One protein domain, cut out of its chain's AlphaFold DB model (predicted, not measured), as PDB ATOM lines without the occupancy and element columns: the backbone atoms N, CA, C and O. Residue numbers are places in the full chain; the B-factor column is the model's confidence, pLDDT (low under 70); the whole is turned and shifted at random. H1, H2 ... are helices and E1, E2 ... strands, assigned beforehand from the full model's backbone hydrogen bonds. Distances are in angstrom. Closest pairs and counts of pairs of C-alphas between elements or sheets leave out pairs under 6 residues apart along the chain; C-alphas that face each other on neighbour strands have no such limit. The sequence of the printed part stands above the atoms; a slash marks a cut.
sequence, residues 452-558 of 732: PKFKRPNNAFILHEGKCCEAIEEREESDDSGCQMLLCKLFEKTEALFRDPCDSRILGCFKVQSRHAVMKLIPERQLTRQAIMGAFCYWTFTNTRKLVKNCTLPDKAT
ATOM      1  N   PRO A 452     129.861  -4.274 163.819       67.62
ATOM      2  CA  PRO A 452     130.264  -5.071 164.960       67.62
ATOM      3  C   PRO A 452     131.688  -4.689 165.354       67.62
ATOM      4  O   PRO A 452     132.593  -4.560 164.538       67.62
ATOM      5  N   LYS A 453     131.885  -4.429 166.645       80.69
ATOM      6  CA  LYS A 453     133.208  -4.088 167.167       80.69
ATOM      7  C   LYS A 453     133.956  -5.383 167.437       80.69
ATOM      8  O   LYS A 453     133.520  -6.158 168.277       80.69
ATOM      9  N   PHE A 454     135.130  -5.566 166.845       83.75
ATOM     10  CA  PHE A 454     135.939  -6.775 167.057       83.75
ATOM     11  C   PHE A 454     137.012  -6.630 168.145       83.75
ATOM     12  O   PHE A 454     137.814  -7.527 168.368       83.75
ATOM     13  N   LYS A 455     137.023  -5.513 168.887       86.62
ATOM     14  CA  LYS A 455     137.890  -5.338 170.067       86.62
ATOM     15  C   LYS A 455     137.192  -5.809 171.337       86.62
ATOM     16  O   LYS A 455     136.023  -5.487 171.561       86.62
ATOM     17  N   ARG A 456     137.925  -6.500 172.220       84.00
ATOM     18  CA  ARG A 456     137.437  -6.897 173.554       84.00
ATOM     19  C   ARG A 456     136.779  -5.713 174.281       84.00
ATOM     20  O   ARG A 456     137.347  -4.618 174.278       84.00
ATOM     21  N   PRO A 457     135.615  -5.908 174.927       85.38
ATOM     22  CA  PRO A 457     134.888  -7.173 175.148       85.38
ATOM     23  C   PRO A 457     133.943  -7.615 174.016       85.38
ATOM     24  O   PRO A 457     133.187  -8.560 174.194       85.38
ATOM     25  N   ASN A 458     133.933  -6.927 172.877       87.94
ATOM     26  CA  ASN A 458     132.917  -7.092 171.831       87.94
ATOM     27  C   ASN A 458     133.217  -8.202 170.816       87.94
ATOM     28  O   ASN A 458     132.463  -8.394 169.870       87.94
ATOM     29  N   ASN A 459     134.311  -8.928 171.005       89.69
ATOM     30  CA  ASN A 459     134.901  -9.771 169.980       89.69
ATOM     31  C   ASN A 459     134.478 -11.242 170.044       89.69
ATOM     32  O   ASN A 459     134.971 -12.041 169.261       89.69
ATOM     33  N   ALA A 460     133.604 -11.624 170.973       89.69
ATOM     34  CA  ALA A 460     133.094 -12.987 171.067       89.69
ATOM     35  C   ALA A 460     131.726 -13.103 170.387       89.69
ATOM     36  O   ALA A 460     130.857 -12.256 170.608       89.69
ATOM     37  N   PHE A 461     131.526 -14.167 169.612       88.94
ATOM     38  CA  PHE A 461     130.315 -14.388 168.822       88.94
ATOM     39  C   PHE A 461     129.864 -15.852 168.841       88.94
ATOM     40  O   PHE A 461     130.670 -16.768 169.022       88.94
ATOM     41  N   ILE A 462     128.564 -16.055 168.631       86.75
ATOM     42  CA  ILE A 462     127.942 -17.337 168.294       86.75
ATOM     43  C   ILE A 462     127.714 -17.379 166.778       86.75
ATOM     44  O   ILE A 462     127.270 -16.396 166.179       86.75
ATOM     45  N   LEU A 463     128.023 -18.514 166.161       84.75
ATOM     46  CA  LEU A 463     127.860 -18.793 164.734       84.75
ATOM     47  C   LEU A 463     126.530 -19.515 164.471       84.75
ATOM     48  O   LEU A 463     125.978 -20.130 165.384       84.75
ATOM     49  N   HIS A 464     126.057 -19.507 163.220       73.81
ATOM     50  CA  HIS A 464     124.823 -20.206 162.813       73.81
ATOM     51  C   HIS A 464     124.823 -21.704 163.158       73.81
ATOM     52  O   HIS A 464     123.787 -22.255 163.504       73.81
ATOM     53  N   GLU A 465     125.988 -22.351 163.145       71.75
ATOM     54  CA  GLU A 465     126.145 -23.779 163.460       71.75
ATOM     55  C   GLU A 465     126.129 -24.097 164.973       71.75
ATOM     56  O   GLU A 465     126.545 -25.180 165.383       71.75
ATOM     57  N   GLY A 466     125.765 -23.147 165.844       73.62
ATOM     58  CA  GLY A 466     125.812 -23.345 167.301       73.62
ATOM     59  C   GLY A 466     127.234 -23.466 167.866       73.62
ATOM     60  O   GLY A 466     127.437 -23.920 168.993       73.62
ATOM     61  N   LYS A 467     128.240 -23.055 167.089       83.44
ATOM     62  CA  LYS A 467     129.634 -22.906 167.524       83.44
ATOM     63  C   LYS A 467     129.871 -21.485 168.022       83.44
ATOM     64  O   LYS A 467     129.123 -20.568 167.701       83.44
ATOM     65  N   CYS A 468     130.940 -21.281 168.780       89.06
ATOM     66  CA  CYS A 468     131.343 -19.949 169.219       89.06
ATOM     67  C   CYS A 468     132.779 -19.645 168.805       89.06
ATOM     68  O   CYS A 468     133.622 -20.545 168.733       89.06
ATOM     69  N   CYS A 469     133.068 -18.371 168.574       89.12
ATOM     70  CA  CYS A 469     134.394 -17.908 168.200       89.12
ATOM     71  C   CYS A 469     134.743 -16.575 168.863       89.12
ATOM     72  O   CYS A 469     133.877 -15.821 169.308       89.12
ATOM     73  N   GLU A 470     136.038 -16.289 168.918       90.75
ATOM     74  CA  GLU A 470     136.582 -14.986 169.280       90.75
ATOM     75  C   GLU A 470     137.246 -14.367 168.041       90.75
ATOM     76  O   GLU A 470     138.245 -14.896 167.557       90.75
ATOM     77  N   ALA A 471     136.707 -13.263 167.529       88.81
ATOM     78  CA  ALA A 471     137.331 -12.466 166.480       88.81
ATOM     79  C   ALA A 471     138.628 -11.837 167.009       88.81
ATOM     80  O   ALA A 471     138.658 -11.260 168.105       88.81
ATOM     81  N   ILE A 472     139.708 -11.991 166.245       88.00
ATOM     82  CA  ILE A 472     141.043 -11.503 166.607       88.00
ATOM     83  C   ILE A 472     141.429 -10.326 165.723       88.00
ATOM     84  O   ILE A 472     141.834  -9.286 166.240       88.00
ATOM     85  N   GLU A 473     141.294 -10.493 164.408       85.31
ATOM     86  CA  GLU A 473     141.772  -9.534 163.420       85.31
ATOM     87  C   GLU A 473     140.865  -9.526 162.188       85.31
ATOM     88  O   GLU A 473     140.342 -10.566 161.781       85.31
ATOM     89  N   GLU A 474     140.693  -8.347 161.603       83.25
ATOM     90  CA  GLU A 474     140.064  -8.162 160.298       83.25
ATOM     91  C   GLU A 474     141.106  -8.424 159.202       83.25
ATOM     92  O   GLU A 474     142.247  -7.975 159.316       83.25
ATOM     93  N   ARG A 475     140.741  -9.160 158.147       79.62
ATOM     94  CA  ARG A 475     141.584  -9.331 156.955       79.62
ATOM     95  C   ARG A 475     141.035  -8.473 155.816       79.62
ATOM     96  O   ARG A 475     139.836  -8.218 155.753       79.62
ATOM     97  N   GLU A 476     141.930  -8.022 154.937       68.62
ATOM     98  CA  GLU A 476     141.567  -7.275 153.717       68.62
ATOM     99  C   GLU A 476     140.953  -8.187 152.643       68.62
ATOM    100  O   GLU A 476     140.283  -7.719 151.725       68.62
ATOM    101  N   GLU A 477     141.149  -9.499 152.780       69.75
ATOM    102  CA  GLU A 477     140.543 -10.510 151.925       69.75
ATOM    103  C   GLU A 477     139.015 -10.502 152.080       69.75
ATOM    104  O   GLU A 477     138.470 -10.499 153.190       69.75
ATOM    105  N   SER A 478     138.326 -10.510 150.942       72.31
ATOM    106  CA  SER A 478     136.876 -10.669 150.858       72.31
ATOM    107  C   SER A 478     136.565 -12.076 150.359       72.31
ATOM    108  O   SER A 478     137.340 -12.628 149.579       72.31
ATOM    109  N   ASP A 479     135.456 -12.669 150.801       71.00
ATOM    110  CA  ASP A 479     134.979 -13.913 150.191       71.00
ATOM    111  C   ASP A 479     134.510 -13.687 148.738       71.00
ATOM    112  O   ASP A 479     134.405 -12.547 148.279       71.00
ATOM    113  N   ASP A 480     134.174 -14.763 148.021       67.56
ATOM    114  CA  ASP A 480     133.689 -14.705 146.630       67.56
ATOM    115  C   ASP A 480     132.430 -13.823 146.446       67.56
ATOM    116  O   ASP A 480     132.058 -13.488 145.324       67.56
ATOM    117  N   SER A 481     131.764 -13.429 147.544       69.50
ATOM    118  CA  SER A 481     130.603 -12.529 147.568       69.50
ATOM    119  C   SER A 481     130.926 -11.088 147.989       69.50
ATOM    120  O   SER A 481     130.011 -10.279 148.140       69.50
ATOM    121  N   GLY A 482     132.204 -10.748 148.184       71.56
ATOM    122  CA  GLY A 482     132.640  -9.423 148.632       71.56
ATOM    123  C   GLY A 482     132.457  -9.174 150.136       71.56
ATOM    124  O   GLY A 482     132.517  -8.026 150.575       71.56
ATOM    125  N   CYS A 483     132.204 -10.214 150.941       75.94
ATOM    126  CA  CYS A 483     132.028 -10.096 152.389       75.94
ATOM    127  C   CYS A 483     133.383 -10.118 153.109       75.94
ATOM    128  O   CYS A 483     134.238 -10.953 152.809       75.94
ATOM    129  N   GLN A 484     133.562  -9.231 154.092       81.94
ATOM    130  CA  GLN A 484     134.801  -9.109 154.859       81.94
ATOM    131  C   GLN A 484     135.125 -10.406 155.622       81.94
ATOM    132  O   GLN A 484     134.275 -10.967 156.325       81.94
ATOM    133  N   MET A 485     136.375 -10.867 155.514       84.88
ATOM    134  CA  MET A 485     136.859 -12.049 156.227       84.88
ATOM    135  C   MET A 485     137.482 -11.677 157.574       84.88
ATOM    136  O   MET A 485     138.268 -10.738 157.703       84.88
ATOM    137  N   LEU A 486     137.160 -12.464 158.601       87.12
ATOM    138  CA  LEU A 486     137.662 -12.274 159.958       87.12
ATOM    139  C   LEU A 486     138.518 -13.465 160.373       87.12
ATOM    140  O   LEU A 486     138.085 -14.619 160.299       87.12
ATOM    141  N   LEU A 487     139.721 -13.192 160.879       90.44
ATOM    142  CA  LEU A 487     140.526 -14.207 161.540       90.44
ATOM    143  C   LEU A 487     139.960 -14.447 162.940       90.44
ATOM    144  O   LEU A 487     140.093 -13.627 163.855       90.44
ATOM    145  N   CYS A 488     139.342 -15.609 163.106       90.50
ATOM    146  CA  CYS A 488     138.636 -15.992 164.312       90.50
ATOM    147  C   CYS A 488     139.320 -17.171 165.000       90.50
ATOM    148  O   CYS A 488     139.743 -18.143 164.378       90.50
ATOM    149  N   LYS A 489     139.358 -17.122 166.327       90.62
ATOM    150  CA  LYS A 489     139.651 -18.265 167.180       90.62
ATOM    151  C   LYS A 489     138.356 -19.043 167.415       90.62
ATOM    152  O   LYS A 489     137.548 -18.668 168.263       90.62
ATOM    153  N   LEU A 490     138.147 -20.103 166.646       90.62
ATOM    154  CA  LEU A 490     136.968 -20.965 166.694       90.62
ATOM    155  C   LEU A 490     137.105 -22.012 167.803       90.62
ATOM    156  O   LEU A 490     138.118 -22.701 167.878       90.62
ATOM    157  N   PHE A 491     136.084 -22.173 168.644       89.06
ATOM    158  CA  PHE A 491     136.047 -23.224 169.662       89.06
ATOM    159  C   PHE A 491     135.264 -24.431 169.132       89.06
ATOM    160  O   PHE A 491     134.038 -24.444 169.190       89.06
ATOM    161  N   GLU A 492     135.966 -25.445 168.619       83.00
ATOM    162  CA  GLU A 492     135.325 -26.607 167.978       83.00
ATOM    163  C   GLU A 492     134.627 -27.528 168.983       83.00
ATOM    164  O   GLU A 492     133.518 -27.999 168.744       83.00
ATOM    165  N   LYS A 493     135.268 -27.766 170.132       83.38
ATOM    166  CA  LYS A 493     134.706 -28.592 171.208       83.38
ATOM    167  C   LYS A 493     133.957 -27.710 172.202       83.38
ATOM    168  O   LYS A 493     134.578 -27.123 173.097       83.38
ATOM    169  N   THR A 494     132.637 -27.638 172.047       85.44
ATOM    170  CA  THR A 494     131.726 -26.958 172.974       85.44
ATOM    171  C   THR A 494     130.991 -27.974 173.856       85.44
ATOM    172  O   THR A 494     130.509 -29.007 173.398       85.44
ATOM    173  N   GLU A 495     130.922 -27.694 175.155       88.44
ATOM    174  CA  GLU A 495     130.129 -28.450 176.130       88.44
ATOM    175  C   GLU A 495     128.975 -27.576 176.635       88.44
ATOM    176  O   GLU A 495     129.072 -26.346 176.636       88.44
ATOM    177  N   ALA A 496     127.901 -28.191 177.128       89.00
ATOM    178  CA  ALA A 496     126.886 -27.462 177.881       89.00
ATOM    179  C   ALA A 496     127.491 -26.902 179.186       89.00
ATOM    180  O   ALA A 496     128.215 -27.597 179.905       89.00
ATOM    181  N   LEU A 497     127.205 -25.637 179.501       88.31
ATOM    182  CA  LEU A 497     127.580 -24.994 180.765       88.31
ATOM    183  C   LEU A 497     126.824 -25.606 181.959       88.31
ATOM    184  O   LEU A 497     127.377 -25.727 183.057       88.31
ATOM    185  N   PHE A 498     125.571 -25.987 181.732       90.06
ATOM    186  CA  PHE A 498     124.713 -26.746 182.639       90.06
ATOM    187  C   PHE A 498     123.754 -27.611 181.809       90.06
ATOM    188  O   PHE A 498     123.545 -27.337 180.627       90.06
ATOM    189  N   ARG A 499     123.227 -28.680 182.410       91.62
ATOM    190  CA  ARG A 499     122.275 -29.604 181.765       91.62
ATOM    191  C   ARG A 499     120.888 -29.600 182.403       91.62
ATOM    192  O   ARG A 499     119.972 -30.161 181.825       91.62
ATOM    193  N   ASP A 500     120.771 -28.973 183.565       88.75
ATOM    194  CA  ASP A 500     119.542 -28.865 184.335       88.75
ATOM    195  C   ASP A 500     119.228 -27.371 184.561       88.75
ATOM    196  O   ASP A 500     120.168 -26.601 184.821       88.75
ATOM    197  N   PRO A 501     117.971 -26.917 184.384       94.19
ATOM    198  CA  PRO A 501     116.786 -27.704 183.999       94.19
ATOM    199  C   PRO A 501     116.774 -28.151 182.524       94.19
ATOM    200  O   PRO A 501     116.059 -29.078 182.165       94.19
ATOM    201  N   CYS A 502     117.591 -27.534 181.663       92.69
ATOM    202  CA  CYS A 502     117.759 -27.956 180.272       92.69
ATOM    203  C   CYS A 502     119.218 -27.856 179.810       92.69
ATOM    204  O   CYS A 502     120.064 -27.232 180.466       92.69
ATOM    205  N   ASP A 503     119.518 -28.448 178.650       92.75
ATOM    206  CA  ASP A 503     120.825 -28.301 178.018       92.75
ATOM    207  C   ASP A 503     121.072 -26.836 177.640       92.75
ATOM    208  O   ASP A 503     120.416 -26.264 176.767       92.75
ATOM    209  N   SER A 504     122.060 -26.218 178.288       92.25
ATOM    210  CA  SER A 504     122.322 -24.790 178.137       92.25
ATOM    211  C   SER A 504     122.705 -24.374 176.712       92.25
ATOM    212  O   SER A 504     122.674 -23.180 176.410       92.25
ATOM    213  N   ARG A 505     123.066 -25.316 175.829       89.38
ATOM    214  CA  ARG A 505     123.345 -25.041 174.412       89.38
ATOM    215  C   ARG A 505     122.109 -24.523 173.676       89.38
ATOM    216  O   ARG A 505     122.267 -23.666 172.814       89.38
ATOM    217  N   ILE A 506     120.906 -24.943 174.083       89.56
ATOM    218  CA  ILE A 506     119.622 -24.428 173.567       89.56
ATOM    219  C   ILE A 506     119.538 -22.910 173.777       89.56
ATOM    220  O   ILE A 506     119.106 -22.160 172.910       89.56
ATOM    221  N   LEU A 507     120.043 -22.432 174.917       88.31
ATOM    222  CA  LEU A 507     120.063 -21.015 175.282       88.31
ATOM    223  C   LEU A 507     121.282 -20.261 174.725       88.31
ATOM    224  O   LEU A 507     121.532 -19.119 175.114       88.31
ATOM    225  N   GLY A 508     122.105 -20.901 173.890       87.06
ATOM    226  CA  GLY A 508     123.366 -20.339 173.405       87.06
ATOM    227  C   GLY A 508     124.439 -20.189 174.492       87.06
ATOM    228  O   GLY A 508     125.316 -19.331 174.385       87.06
ATOM    229  N   CYS A 509     124.376 -20.989 175.561       88.44
ATOM    230  CA  CYS A 509     125.343 -20.971 176.657       88.44
ATOM    231  C   CYS A 509     126.290 -22.173 176.566       88.44
ATOM    232  O   CYS A 509     125.882 -23.321 176.752       88.44
ATOM    233  N   PHE A 510     127.578 -21.897 176.354       87.00
ATOM    234  CA  PHE A 510     128.600 -22.915 176.111       87.00
ATOM    235  C   PHE A 510     129.732 -22.848 177.137       87.00
ATOM    236  O   PHE A 510     130.130 -21.779 177.604       87.00
ATOM    237  N   LYS A 511     130.307 -24.007 177.440       87.56
ATOM    238  CA  LYS A 511     131.578 -24.168 178.135       87.56
ATOM    239  C   LYS A 511     132.624 -24.601 177.117       87.56
ATOM    240  O   LYS A 511     132.473 -25.616 176.445       87.56
ATOM    241  N   VAL A 512     133.701 -23.827 177.023       84.50
ATOM    242  CA  VAL A 512     134.767 -24.044 176.037       84.50
ATOM    243  C   VAL A 512     136.134 -24.126 176.689       84.50
ATOM    244  O   VAL A 512     136.377 -23.567 177.761       84.50
ATOM    245  N   GLN A 513     137.054 -24.827 176.029       79.88
ATOM    246  CA  GLN A 513     138.440 -24.950 176.467       79.88
ATOM    247  C   GLN A 513     139.367 -24.312 175.438       79.88
ATOM    248  O   GLN A 513     139.412 -24.732 174.286       79.88
ATOM    249  N   SER A 514     140.185 -23.349 175.868       76.19
ATOM    250  CA  SER A 514     141.071 -22.597 174.966       76.19
ATOM    251  C   SER A 514     142.111 -23.446 174.228       76.19
ATOM    252  O   SER A 514     142.684 -22.956 173.263       76.19
ATOM    253  N   ARG A 515     142.372 -24.679 174.688       78.62
ATOM    254  CA  ARG A 515     143.296 -25.636 174.055       78.62
ATOM    255  C   ARG A 515     142.720 -26.343 172.824       78.62
ATOM    256  O   ARG A 515     143.487 -26.912 172.071       78.62
ATOM    257  N   HIS A 516     141.399 -26.346 172.659       78.19
ATOM    258  CA  HIS A 516     140.709 -26.961 171.515       78.19
ATOM    259  C   HIS A 516     140.214 -25.894 170.536       78.19
ATOM    260  O   HIS A 516     139.197 -26.075 169.874       78.19
ATOM    261  N   ALA A 517     140.866 -24.734 170.548       85.56
ATOM    262  CA  ALA A 517     140.504 -23.639 169.681       85.56
ATOM    263  C   ALA A 517     141.414 -23.643 168.457       85.56
ATOM    264  O   ALA A 517     142.631 -23.762 168.606       85.56
ATOM    265  N   VAL A 518     140.820 -23.481 167.282       89.19
ATOM    266  CA  VAL A 518     141.508 -23.463 165.991       89.19
ATOM    267  C   VAL A 518     141.382 -22.065 165.398       89.19
ATOM    268  O   VAL A 518     140.355 -21.406 165.556       89.19
ATOM    269  N   MET A 519     142.440 -21.586 164.750       91.12
ATOM    270  CA  MET A 519     142.390 -20.329 164.007       91.12
ATOM    271  C   MET A 519     141.753 -20.598 162.646       91.12
ATOM    272  O   MET A 519     142.234 -21.453 161.908       91.12
ATOM    273  N   LYS A 520     140.668 -19.896 162.326       90.25
ATOM    274  CA  LYS A 520     139.933 -20.066 161.072       90.25
ATOM    275  C   LYS A 520     139.498 -18.709 160.529       90.25
ATOM    276  O   LYS A 520     139.112 -17.832 161.300       90.25
ATOM    277  N   LEU A 521     139.547 -18.559 159.209       89.19
ATOM    278  CA  LEU A 521     138.920 -17.434 158.523       89.19
ATOM    279  C   LEU A 521     137.413 -17.679 158.445       89.19
ATOM    280  O   LEU A 521     136.969 -18.737 157.996       89.19
ATOM    281  N   ILE A 522     136.639 -16.722 158.945       87.75
ATOM    282  CA  ILE A 522     135.182 -16.789 159.003       87.75
ATOM    283  C   ILE A 522     134.627 -15.511 158.363       87.75
ATOM    284  O   ILE A 522     135.014 -14.424 158.799       87.75
ATOM    285  N   PRO A 523     133.732 -15.615 157.365       87.69
ATOM    286  CA  PRO A 523     133.041 -14.456 156.808       87.69
ATOM    287  C   PRO A 523     132.199 -13.743 157.874       87.69
ATOM    288  O   PRO A 523     131.512 -14.408 158.656       87.69
ATOM    289  N   GLU A 524     132.182 -12.407 157.878       84.06
ATOM    290  CA  GLU A 524     131.412 -11.609 158.849       84.06
ATOM    291  C   GLU A 524     129.927 -12.008 158.891       84.06
ATOM    292  O   GLU A 524     129.346 -12.126 159.969       84.06
ATOM    293  N   ARG A 525     129.334 -12.335 157.735       84.81
ATOM    294  CA  ARG A 525     127.939 -12.799 157.620       84.81
ATOM    295  C   ARG A 525     127.601 -14.051 158.439       84.81
ATOM    296  O   ARG A 525     126.429 -14.299 158.693       84.81
ATOM    297  N   GLN A 526     128.588 -14.854 158.851       86.38
ATOM    298  CA  GLN A 526     128.351 -16.032 159.697       86.38
ATOM    299  C   GLN A 526     128.240 -15.695 161.194       86.38
ATOM    300  O   GLN A 526     127.845 -16.554 161.991       86.38
ATOM    301  N   LEU A 527     128.598 -14.470 161.599       84.75
ATOM    302  CA  LEU A 527     128.494 -14.009 162.979       84.75
ATOM    303  C   LEU A 527     127.041 -13.638 163.300       84.75
ATOM    304  O   LEU A 527     126.530 -12.625 162.837       84.75
ATOM    305  N   THR A 528     126.374 -14.437 164.137       80.88
ATOM    306  CA  THR A 528     124.935 -14.246 164.406       80.88
ATOM    307  C   THR A 528     124.667 -13.346 165.601       80.88
ATOM    308  O   THR A 528     123.866 -12.416 165.542       80.88
ATOM    309  N   ARG A 529     125.304 -13.649 166.736       82.38
ATOM    310  CA  ARG A 529     125.017 -13.020 168.026       82.38
ATOM    311  C   ARG A 529     126.309 -12.756 168.765       82.38
ATOM    312  O   ARG A 529     127.171 -13.627 168.852       82.38
ATOM    313  N   GLN A 530     126.424 -11.571 169.348       87.25
ATOM    314  CA  GLN A 530     127.533 -11.239 170.233       87.25
ATOM    315  C   GLN A 530     127.391 -11.976 171.575       87.25
ATOM    316  O   GLN A 530     126.293 -12.077 172.121       87.25
ATOM    317  N   ALA A 531     128.499 -12.474 172.120       86.81
ATOM    318  CA  ALA A 531     128.528 -13.328 173.305       86.81
ATOM    319  C   ALA A 531     129.304 -12.696 174.473       86.81
ATOM    320  O   ALA A 531     130.235 -11.915 174.285       86.81
ATOM    321  N   ILE A 532     128.952 -13.084 175.704       87.00
ATOM    322  CA  ILE A 532     129.752 -12.792 176.904       87.00
ATOM    323  C   ILE A 532     130.793 -13.902 177.053       87.00
ATOM    324  O   ILE A 532     130.443 -15.042 177.356       87.00
ATOM    325  N   MET A 533     132.075 -13.575 176.899       84.38
ATOM    326  CA  MET A 533     133.161 -14.542 177.082       84.38
ATOM    327  C   MET A 533     133.952 -14.245 178.358       84.38
ATOM    328  O   MET A 533     134.729 -13.294 178.425       84.38
ATOM    329  N   GLY A 534     133.768 -15.082 179.381       74.38
ATOM    330  CA  GLY A 534     134.474 -14.986 180.659       74.38
ATOM    331  C   GLY A 534     135.252 -16.257 180.997       74.38
ATOM    332  O   GLY A 534     134.844 -17.364 180.657       74.38
ATOM    333  N   ALA A 535     136.381 -16.103 181.692       65.12
ATOM    334  CA  ALA A 535     137.089 -17.225 182.300       65.12
ATOM    335  C   ALA A 535     136.574 -17.425 183.730       65.12
ATOM    336  O   ALA A 535     136.799 -16.579 184.594       65.12
ATOM    337  N   PHE A 536     135.903 -18.548 183.979       58.91
ATOM    338  CA  PHE A 536     135.279 -18.829 185.270       58.91
ATOM    339  C   PHE A 536     136.100 -19.838 186.064       58.91
ATOM    340  O   PHE A 536     136.307 -20.970 185.635       58.91
ATOM    341  N   CYS A 537     136.562 -19.426 187.243       46.22
ATOM    342  CA  CYS A 537     137.016 -20.347 188.274       46.22
ATOM    343  C   CYS A 537     135.958 -20.343 189.378       46.22
ATOM    344  O   CYS A 537     135.759 -19.324 190.036       46.22
ATOM    345  N   TYR A 538     135.258 -21.463 189.565       44.31
ATOM    346  CA  TYR A 538     134.232 -21.586 190.606       44.31
ATOM    347  C   TYR A 538     134.826 -21.607 192.026       44.31
ATOM    348  O   TYR A 538     134.102 -21.399 192.996       44.31
ATOM    349  N   TRP A 539     136.145 -21.763 192.161       34.34
ATOM    350  CA  TRP A 539     136.832 -21.716 193.448       34.34
ATOM    351  C   TRP A 539     137.083 -20.279 193.896       34.34
ATOM    352  O   TRP A 539     137.644 -19.462 193.161       34.34
ATOM    353  N   THR A 540     136.691 -19.973 195.130       35.50
ATOM    354  CA  THR A 540     137.048 -18.712 195.777       35.50
ATOM    355  C   THR A 540     138.568 -18.655 195.926       35.50
ATOM    356  O   THR A 540     139.195 -19.589 196.427       35.50
ATOM    357  N   PHE A 541     139.178 -17.542 195.510       35.91
ATOM    358  CA  PHE A 541     140.618 -17.288 195.670       35.91
ATOM    359  C   PHE A 541     141.083 -17.511 197.127       35.91
ATOM    360  O   PHE A 541     142.227 -17.877 197.393       35.91
ATOM    361  N   THR A 542     140.164 -17.323 198.074       37.16
ATOM    362  CA  THR A 542     140.307 -17.518 199.516       37.16
ATOM    363  C   THR A 542     140.474 -18.980 199.933       37.16
ATOM    364  O   THR A 542     141.312 -19.246 200.794       37.16
ATOM    365  N   ASN A 543     139.749 -19.928 199.328       42.09
ATOM    366  CA  ASN A 543     139.909 -21.352 199.647       42.09
ATOM    367  C   ASN A 543     141.220 -21.898 199.089       42.09
ATOM    368  O   ASN A 543     141.943 -22.582 199.803       42.09
ATOM    369  N   THR A 544     141.602 -21.505 197.872       42.69
ATOM    370  CA  THR A 544     142.888 -21.907 197.291       42.69
ATOM    371  C   THR A 544     144.061 -21.360 198.102       42.69
ATOM    372  O   THR A 544     145.010 -22.086 198.371       42.69
ATOM    373  N   ARG A 545     143.986 -20.105 198.572       39.19
ATOM    374  CA  ARG A 545     145.037 -19.510 199.412       39.19
ATOM    375  C   ARG A 545     145.107 -20.157 200.794       39.19
ATOM    376  O   ARG A 545     146.212 -20.365 201.265       39.19
ATOM    377  N   LYS A 546     143.974 -20.503 201.424       42.03
ATOM    378  CA  LYS A 546     143.947 -21.248 202.701       42.03
ATOM    379  C   LYS A 546     144.517 -22.661 202.559       42.03
ATOM    380  O   LYS A 546     145.323 -23.053 203.388       42.03
ATOM    381  N   LEU A 547     144.156 -23.383 201.500       45.34
ATOM    382  CA  LEU A 547     144.672 -24.728 201.221       45.34
ATOM    383  C   LEU A 547     146.181 -24.707 200.934       45.34
ATOM    384  O   LEU A 547     146.923 -25.523 201.469       45.34
ATOM    385  N   VAL A 548     146.656 -23.707 200.182       46.00
ATOM    386  CA  VAL A 548     148.093 -23.478 199.948       46.00
ATOM    387  C   VAL A 548     148.823 -23.082 201.236       46.00
ATOM    388  O   VAL A 548     149.933 -23.544 201.468       46.00
ATOM    389  N   LYS A 549     148.211 -22.258 202.097       38.16
ATOM    390  CA  LYS A 549     148.813 -21.824 203.371       38.16
ATOM    391  C   LYS A 549     148.874 -22.949 204.410       38.16
ATOM    392  O   LYS A 549     149.784 -22.951 205.227       38.16
ATOM    393  N   ASN A 550     147.933 -23.890 204.354       42.03
ATOM    394  CA  ASN A 550     147.829 -25.007 205.291       42.03
ATOM    395  C   ASN A 550     148.534 -26.283 204.799       42.03
ATOM    396  O   ASN A 550     148.490 -27.287 205.497       42.03
ATOM    397  N   CYS A 551     149.161 -26.265 203.613       39.84
ATOM    398  CA  CYS A 551     149.826 -27.422 202.996       39.84
ATOM    399  C   CYS A 551     148.974 -28.707 202.951       39.84
ATOM    400  O   CYS A 551     149.511 -29.810 202.868       39.84
ATOM    401  N   THR A 552     147.646 -28.588 202.986       44.16
ATOM    402  CA  THR A 552     146.743 -29.735 202.917       44.16
ATOM    403  C   THR A 552     146.428 -30.048 201.459       44.16
ATOM    404  O   THR A 552     145.921 -29.209 200.710       44.16
ATOM    405  N   LEU A 553     146.755 -31.272 201.038       40.38
ATOM    406  CA  LEU A 553     146.370 -31.793 199.728       40.38
ATOM    407  C   LEU A 553     144.838 -31.933 199.684       40.38
ATOM    408  O   LEU A 553     144.274 -32.585 200.562       40.38
ATOM    409  N   PRO A 554     144.142 -31.353 198.691       44.38
ATOM    410  CA  PRO A 554     142.747 -31.692 198.451       44.38
ATOM    411  C   PRO A 554     142.662 -33.162 198.026       44.38
ATOM    412  O   PRO A 554     143.551 -33.650 197.326       44.38
ATOM    413  N   ASP A 555     141.601 -33.846 198.446       46.41
ATOM    414  CA  ASP A 555     141.357 -35.262 198.167       46.41
ATOM    415  C   ASP A 555     141.668 -35.656 196.697       46.41
ATOM    416  O   ASP A 555     141.287 -34.978 195.733       46.41
ATOM    417  N   LYS A 556     142.389 -36.778 196.535       40.28
ATOM    418  CA  LYS A 556     142.885 -37.291 195.248       40.28
ATOM    419  C   LYS A 556     141.749 -37.645 194.281       40.28
ATOM    420  O   LYS A 556     141.946 -37.508 193.069       40.28
ATOM    421  N   ALA A 557     140.577 -38.057 194.774       42.41
ATOM    422  CA  ALA A 557     139.422 -38.353 193.922       42.41
ATOM    423  C   ALA A 557     138.819 -37.068 193.323       42.41
ATOM    424  O   ALA A 557     138.492 -37.011 192.133       42.41
ATOM    425  N   THR A 558     138.792 -35.991 194.109       42.41
ATOM    426  CA  THR A 558     138.358 -34.655 193.675       42.41
ATOM    427  C   THR A 558     139.335 -34.018 192.664       42.41
ATOM    428  O   THR A 558     138.923 -33.313 191.735       42.41
TER     429      THR A 558
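What this domain is: This is residues 452 to 558 of the 732 residues of the protein "Transposase domain-containing protein" of Labeo rohita (UniProt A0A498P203). A curled, strongly twisted sheet of five strands makes the main body, with the small hairpin of E4 and E5 and its loop at one end of it. Beyond the last strand the printed part runs out into an arm that includes the one helix, H1, far from the sheet; residues 537 to 543 and 545 to 553 stick out. The printed part has 107 residues, under half of them in named elements, in the order E1 E2 E3 E4 E5 E6 E7 H1; the class is mostly strand. The larger sheet has the order E6, E3, E2, E1, E7 and, like the pair E4 and E5, is antiparallel. The whole is loose, with a radius of gyration of the C-alphas of 18.1 A, and elongated, spanning 61 by 31 by 21 A.

How they stand to each other: In the larger sheet E3, residues 484 to 491, is the antiparallel neighbour of E2, residues 468 to 478, at 154 degrees, with N 487 and O 473 2.8 A apart, within hydrogen-bond range. E2 bends by 93 degrees at residue 475, and E3 by 55 degrees at residue 487. On the other side of E3 is the edge strand E6, residues 517 to 523, antiparallel at 155 degrees, with N 490 and O 518 2.8 A apart. E1, residues 460 to 463, is the next neighbour of E2, with N 461 and O 469 2.9 A apart. E1, E2 and E3 form a meander, each strand the antiparallel neighbour of the one before; E1 and E2 are a hairpin, as are E2 and E3. The other edge strand is E7, residues 527 to 530, antiparallel to E1 at 137 degrees, with N 462 and O 529 2.8 A apart. E3 runs on into E4, residues 494 to 496, across a break of 2 residues, at 58 degrees. E4 and E5, residues 510 to 512, are a hairpin, antiparallel at 133 degrees, with N 511 and O 495 2.8 A apart. The closest C-alphas of E3 and E5, those of Phe 491 and Val 512, are 6.6 A apart. H1, residues 541 to 549, is not on the larger sheet; in H1 every O i to N i+4 pair is within hydrogen-bond range.

Where its parts are: E1 begins at C-alpha 460, (133.094, -12.987, 171.067). From first to last C-alpha E2 measures 21.3 A, E3 20.5 A, E6 17.5 A and H1 12.1 A. E7 ends at C-alpha 530, (127.533, -11.239, 170.233), and H1 at C-alpha 549, (148.813, -21.824, 203.371).

The domain as a whole: The two C-alphas farthest apart, those of Ser 481 and Asn 550, are 61.5 A apart. The printed part has no cut. The link from E4 to E5, 13 residues, is long. Mean pLDDT of the printed part is 75.1; residues 452, 476 to 477, 480 to 481 and 535 to 558 are under 70, and H1 has a mean of 41.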